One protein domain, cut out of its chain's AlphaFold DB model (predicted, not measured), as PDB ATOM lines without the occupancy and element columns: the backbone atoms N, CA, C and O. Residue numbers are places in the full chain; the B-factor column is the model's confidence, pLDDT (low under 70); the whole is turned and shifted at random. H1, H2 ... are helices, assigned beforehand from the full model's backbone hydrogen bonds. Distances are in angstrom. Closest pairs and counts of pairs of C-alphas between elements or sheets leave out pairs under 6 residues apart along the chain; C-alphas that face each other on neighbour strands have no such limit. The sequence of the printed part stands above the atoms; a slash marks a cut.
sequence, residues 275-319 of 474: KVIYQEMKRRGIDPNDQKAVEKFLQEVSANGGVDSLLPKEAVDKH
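What this domain is: This is residues 275 to 319 of the 474 residues of an uncharacterized protein of Companilactobacillus suantsaicola (UniProt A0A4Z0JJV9). The longest helix, H2, and H1 face each other across a steep angle, with tiny H3 at one end of the gap and H4 beyond H3 at one end of the long axis. The 45 printed residues hold four named helices, H1 to H4 in chain order, and no named strand: all helix. The whole is only just compact, close to loose, radius of gyration of the C-alphas 11.1 A, and elongated, 33 by 19 by 13 A.

Where its parts are: H2, residues 291 to 303, is 18.1 A long, from C-alpha 291 at (-19.857, -45.471, 17.437). H1 is residues 275 to 284, 14.1 A. H3 is residues 307 to 310, 5.5 A. H4 is residues 313 to 318, 8.6 A, ending at C-alpha 318 (9.594, -50.541, 3.722).

How they stand to each other: H2 and H1 are close but not clearly touching, the closest C-alphas, of Phe 297 and Met 281, 8.0 A apart; they run opposite ways at a steep tilt of 69 degrees, only just short of about perpendicular. H2, with residue 301 alone, and H3 only just touch, only at the corner by their link, with 3 pairs of C-alphas within 8 A; the closest, of Val 301 and Val 307, are 6.2 A apart. H1 and H3 touch, closest C-alphas Ile 277 and Val 307, 6.9 A. H4 is close to H3 but not clearly touching, closest C-alphas Val 316 and Asp 308, 6.4 A, and apart from H1 and H2. Every O i to N i+4 pair is within hydrogen-bond range in H1, H2 and H4; H3 is too short for one.

The domain as a whole: The C-alphas farthest apart, of Asp 290 and Lys 318, are 33.5 A apart. The printed part has no cut and no long link. pLDDT is under 70 at residue 305 and residues 317 to 319.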
ATOM      1  N   LYS A 275      -2.964 -48.124  16.832       88.25
ATOM      2  CA  LYS A 275      -2.363 -46.796  16.979       88.25
ATOM      3  C   LYS A 275      -2.560 -45.943  15.729       88.25
ATOM      4  O   LYS A 275      -2.961 -44.789  15.853       88.25
ATOM      5  N   VAL A 276      -2.330 -46.495  14.535       89.75
ATOM      6  CA  VAL A 276      -2.521 -45.768  13.265       89.75
ATOM      7  C   VAL A 276      -3.973 -45.307  13.108       89.75
ATOM      8  O   VAL A 276      -4.222 -44.135  12.819       89.75
ATOM      9  N   ILE A 277      -4.931 -46.206  13.354       87.75
ATOM     10  CA  ILE A 277      -6.370 -45.905  13.338       87.75
ATOM     11  C   ILE A 277      -6.685 -44.780  14.328       87.75
ATOM     12  O   ILE A 277      -7.293 -43.778  13.951       87.75
ATOM     13  N   TYR A 278      -6.247 -44.915  15.579       88.19
ATOM     14  CA  TYR A 278      -6.544 -43.957  16.638       88.19
ATOM     15  C   TYR A 278      -5.947 -42.568  16.368       88.19
ATOM     16  O   TYR A 278      -6.624 -41.550  16.539       88.19
ATOM     17  N   GLN A 279      -4.703 -42.508  15.891       88.88
ATOM     18  CA  GLN A 279      -4.053 -41.251  15.523       88.88
ATOM     19  C   GLN A 279      -4.759 -40.566  14.355       88.88
ATOM     20  O   GLN A 279      -4.946 -39.348  14.377       88.88
ATOM     21  N   GLU A 280      -5.210 -41.331  13.361       92.00
ATOM     22  CA  GLU A 280      -5.962 -40.775  12.242       92.00
ATOM     23  C   GLU A 280      -7.348 -40.278  12.674       92.00
ATOM     24  O   GLU A 280      -7.774 -39.200  12.252       92.00
ATOM     25  N   MET A 281      -8.029 -41.001  13.570       90.62
ATOM     26  CA  MET A 281      -9.283 -40.545  14.172       90.62
ATOM     27  C   MET A 281      -9.090 -39.217  14.903       90.62
ATOM     28  O   MET A 281      -9.810 -38.256  14.622       90.62
ATOM     29  N   LYS A 282      -8.061 -39.111  15.755       89.88
ATOM     30  CA  LYS A 282      -7.686 -37.854  16.417       89.88
ATOM     31  C   LYS A 282      -7.405 -36.739  15.414       89.88
ATOM     32  O   LYS A 282      -7.927 -35.636  15.565       89.88
ATOM     33  N   ARG A 283      -6.625 -37.017  14.363       92.38
ATOM     34  CA  ARG A 283      -6.277 -36.040  13.319       92.38
ATOM     35  C   ARG A 283      -7.512 -35.513  12.583       92.38
ATOM     36  O   ARG A 283      -7.546 -34.342  12.211       92.38
ATOM     37  N   ARG A 284      -8.521 -36.364  12.371       94.25
ATOM     38  CA  ARG A 284      -9.803 -36.008  11.738       94.25
ATOM     39  C   ARG A 284     -10.838 -35.438  12.714       94.25
ATOM     40  O   ARG A 284     -11.901 -35.022  12.265       94.25
ATOM     41  N   GLY A 285     -10.544 -35.406  14.015       93.69
ATOM     42  CA  GLY A 285     -11.484 -34.965  15.047       93.69
ATOM     43  C   GLY A 285     -12.660 -35.924  15.253       93.69
ATOM     44  O   GLY A 285     -13.744 -35.481  15.623       93.69
ATOM     45  N   ILE A 286     -12.468 -37.215  14.976       91.75
ATOM     46  CA  ILE A 286     -13.467 -38.262  15.210       91.75
ATOM     47  C   ILE A 286     -13.391 -38.666  16.684       91.75
ATOM     48  O   ILE A 286     -12.333 -39.091  17.149       91.75
ATOM     49  N   ASP A 287     -14.507 -38.541  17.405       86.88
ATOM     50  CA  ASP A 287     -14.621 -39.021  18.784       86.88
ATOM     51  C   ASP A 287     -14.643 -40.559  18.794       86.88
ATOM     52  O   ASP A 287     -15.551 -41.149  18.201       86.88
ATOM     53  N   PRO A 288     -13.689 -41.228  19.467       80.00
ATOM     54  CA  PRO A 288     -13.687 -42.684  19.596       80.00
ATOM     55  C   PRO A 288     -14.930 -43.268  20.277       80.00
ATOM     56  O   PRO A 288     -15.195 -44.455  20.121       80.00
ATOM     57  N   ASN A 289     -15.697 -42.455  21.007       83.94
ATOM     58  CA  ASN A 289     -16.932 -42.882  21.663       83.94
ATOM     59  C   ASN A 289     -18.183 -42.690  20.785       83.94
ATOM     60  O   ASN A 289     -19.258 -43.176  21.138       83.94
ATOM     61  N   ASP A 290     -18.078 -42.003  19.641       90.44
ATOM     62  CA  ASP A 290     -19.170 -41.912  18.667       90.44
ATOM     63  C   ASP A 290     -19.133 -43.131  17.742       90.44
ATOM     64  O   ASP A 290     -18.535 -43.115  16.665       90.44
ATOM     65  N   GLN A 291     -19.817 -44.198  18.159       87.81
ATOM     66  CA  GLN A 291     -19.857 -45.471  17.437       87.81
ATOM     67  C   GLN A 291     -20.210 -45.315  15.949       87.81
ATOM     68  O   GLN A 291     -19.635 -46.005  15.109       87.81
ATOM     69  N   LYS A 292     -21.111 -44.387  15.590       89.50
ATOM     70  CA  LYS A 292     -21.504 -44.177  14.187       89.50
ATOM     71  C   LYS A 292     -20.395 -43.508  13.386       89.50
ATOM     72  O   LYS A 292     -20.177 -43.863  12.226       89.50
ATOM     73  N   ALA A 293     -19.713 -42.531  13.979       90.69
ATOM     74  CA  ALA A 293     -18.576 -41.882  13.338       90.69
ATOM     75  C   ALA A 293     -17.401 -42.858  13.171       90.69
ATOM     76  O   ALA A 293     -16.791 -42.890  12.100       90.69
ATOM     77  N   VAL A 294     -17.143 -43.692  14.184       87.19
ATOM     78  CA  VAL A 294     -16.122 -44.749  14.145       87.19
ATOM     79  C   VAL A 294     -16.435 -45.775  13.062       87.19
ATOM     80  O   VAL A 294     -15.587 -46.042  12.215       87.19
ATOM     81  N   GLU A 295     -17.655 -46.310  13.026       86.88
ATOM     82  CA  GLU A 295     -18.050 -47.313  12.035       86.88
ATOM     83  C   GLU A 295     -17.908 -46.775  10.605       86.88
ATOM     84  O   GLU A 295     -17.307 -47.424   9.748       86.88
ATOM     85  N   LYS A 296     -18.377 -45.545  10.355       91.69
ATOM     86  CA  LYS A 296     -18.227 -44.892   9.048       91.69
ATOM     87  C   LYS A 296     -16.756 -44.718   8.660       91.69
ATOM     88  O   LYS A 296     -16.401 -44.923   7.500       91.69
ATOM     89  N   PHE A 297     -15.909 -44.333   9.610       92.12
ATOM     90  CA  PHE A 297     -14.475 -44.200   9.380       92.12
ATOM     91  C   PHE A 297     -13.825 -45.544   9.042       92.12
ATOM     92  O   PHE A 297     -13.100 -45.634   8.055       92.12
ATOM     93  N   LEU A 298     -14.124 -46.605   9.792       86.12
ATOM     94  CA  LEU A 298     -13.583 -47.939   9.528       86.12
ATOM     95  C   LEU A 298     -14.041 -48.492   8.170       86.12
ATOM     96  O   LEU A 298     -13.241 -49.100   7.458       86.12
ATOM     97  N   GLN A 299     -15.287 -48.226   7.765       85.06
ATOM     98  CA  GLN A 299     -15.780 -48.562   6.425       85.06
ATOM     99  C   GLN A 299     -15.002 -47.823   5.326       85.06
ATOM    100  O   GLN A 299     -14.627 -48.432   4.326       85.06
ATOM    101  N   GLU A 300     -14.713 -46.530   5.513       88.06
ATOM    102  CA  GLU A 300     -13.892 -45.743   4.583       88.06
ATOM    103  C   GLU A 300     -12.462 -46.295   4.485       88.06
ATOM    104  O   GLU A 300     -11.941 -46.474   3.384       88.06
ATOM    105  N   VAL A 301     -11.834 -46.593   5.626       84.62
ATOM    106  CA  VAL A 301     -10.489 -47.183   5.688       84.62
ATOM    107  C   VAL A 301     -10.461 -48.524   4.961       84.62
ATOM    108  O   VAL A 301      -9.600 -48.743   4.110       84.62
ATOM    109  N   SER A 302     -11.432 -49.400   5.227       74.56
ATOM    110  CA  SER A 302     -11.567 -50.691   4.545       74.56
ATOM    111  C   SER A 302     -11.708 -50.520   3.026       74.56
ATOM    112  O   SER A 302     -10.937 -51.103   2.259       74.56
ATOM    113  N   ALA A 303     -12.601 -49.627   2.579       74.06
ATOM    114  CA  ALA A 303     -12.830 -49.345   1.162       74.06
ATOM    115  C   ALA A 303     -11.589 -48.785   0.439       74.06
ATOM    116  O   ALA A 303     -11.422 -49.005  -0.762       74.06
ATOM    117  N   ASN A 304     -10.702 -48.099   1.164       75.62
ATOM    118  CA  ASN A 304      -9.489 -47.488   0.620       75.62
ATOM    119  C   ASN A 304      -8.238 -48.375   0.716       75.62
ATOM    120  O   ASN A 304      -7.145 -47.921   0.374       75.62
ATOM    121  N   GLY A 305      -8.381 -49.642   1.114       69.50
ATOM    122  CA  GLY A 305      -7.264 -50.590   1.172       69.50
ATOM    123  C   GLY A 305      -6.831 -51.000   2.575       69.50
ATOM    124  O   GLY A 305      -5.774 -51.608   2.716       69.50
ATOM    125  N   GLY A 306      -7.632 -50.699   3.596       80.81
ATOM    126  CA  GLY A 306      -7.346 -51.019   4.990       80.81
ATOM    127  C   GLY A 306      -6.418 -50.001   5.651       80.81
ATOM    128  O   GLY A 306      -6.226 -48.892   5.156       80.81
ATOM    129  N   VAL A 307      -5.842 -50.377   6.793       81.94
ATOM    130  CA  VAL A 307      -5.030 -49.477   7.636       81.94
ATOM    131  C   VAL A 307      -3.803 -48.930   6.907       81.94
ATOM    132  O   VAL A 307      -3.427 -47.783   7.126       81.94
ATOM    133  N   ASP A 308      -3.242 -49.688   5.965       81.25
ATOM    134  CA  ASP A 308      -2.123 -49.234   5.134       81.25
ATOM    135  C   ASP A 308      -2.457 -47.980   4.312       81.25
ATOM    136  O   ASP A 308      -1.565 -47.194   4.003       81.25
ATOM    137  N   SER A 309      -3.737 -47.742   4.001       83.38
ATOM    138  CA  SER A 309      -4.181 -46.518   3.316       83.38
ATOM    139  C   SER A 309      -3.982 -45.243   4.142       83.38
ATOM    140  O   SER A 309      -4.019 -44.142   3.591       83.38
ATOM    141  N   LEU A 310      -3.763 -45.384   5.453       86.81
ATOM    142  CA  LEU A 310      -3.523 -44.285   6.387       86.81
ATOM    143  C   LEU A 310      -2.034 -43.953   6.544       86.81
ATOM    144  O   LEU A 310      -1.693 -42.927   7.131       86.81
ATOM    145  N   LEU A 311      -1.144 -44.809   6.037       85.00
ATOM    146  CA  LEU A 311       0.297 -44.662   6.187       85.00
ATOM    147  C   LEU A 311       0.930 -43.959   4.974       85.00
ATOM    148  O   LEU A 311       0.450 -44.096   3.845       85.00
ATOM    149  N   PRO A 312       2.047 -43.227   5.167       82.44
ATOM    150  CA  PRO A 312       2.869 -42.760   4.057       82.44
ATOM    151  C   PRO A 312       3.343 -43.934   3.197       82.44
ATOM    152  O   PRO A 312       3.668 -45.004   3.717       82.44
ATOM    153  N   LYS A 313       3.446 -43.724   1.882       76.12
ATOM    154  CA  LYS A 313       3.840 -44.774   0.933       76.12
ATOM    155  C   LYS A 313       5.170 -45.430   1.317       76.12
ATOM    156  O   LYS A 313       5.302 -46.643   1.242       76.12
ATOM    157  N   GLU A 314       6.134 -44.635   1.768       78.75
ATOM    158  CA  GLU A 314       7.464 -45.096   2.166       78.75
ATOM    159  C   GLU A 314       7.404 -46.077   3.346       78.75
ATOM    160  O   GLU A 314       8.169 -47.038   3.382       78.75
ATOM    161  N   ALA A 315       6.475 -45.864   4.285       78.12
ATOM    162  CA  ALA A 315       6.262 -46.749   5.427       78.12
ATOM    163  C   ALA A 315       5.633 -48.084   4.997       78.12
ATOM    164  O   ALA A 315       6.047 -49.144   5.466       78.12
ATOM    165  N   VAL A 316       4.680 -48.040   4.060       71.38
ATOM    166  CA  VAL A 316       4.052 -49.241   3.486       71.38
ATOM    167  C   VAL A 316       5.068 -50.066   2.688       71.38
ATOM    168  O   VAL A 316       5.132 -51.286   2.841       71.38
ATOM    169  N   ASP A 317       5.892 -49.403   1.874       69.75
ATOM    170  CA  ASP A 317       6.864 -50.052   0.989       69.75
ATOM    171  C   ASP A 317       8.043 -50.669   1.766       69.75
ATOM    172  O   ASP A 317       8.539 -51.728   1.384       69.75
ATOM    173  N   LYS A 318       8.470 -50.065   2.887       68.44
ATOM    174  CA  LYS A 318       9.594 -50.541   3.722       68.44
ATOM    175  C   LYS A 318       9.398 -51.959   4.272       68.44
ATOM    176  O   LYS A 318      10.376 -52.669   4.495       68.44
ATOM    177  N   HIS A 319       8.151 -52.356   4.510       64.94
ATOM    178  CA  HIS A 319       7.793 -53.657   5.080       64.94
ATOM    179  C   HIS A 319       7.184 -54.619   4.051       64.94
ATOM    180  O   HIS A 319       6.698 -55.688   4.419       64.94
TER     181      HIS A 319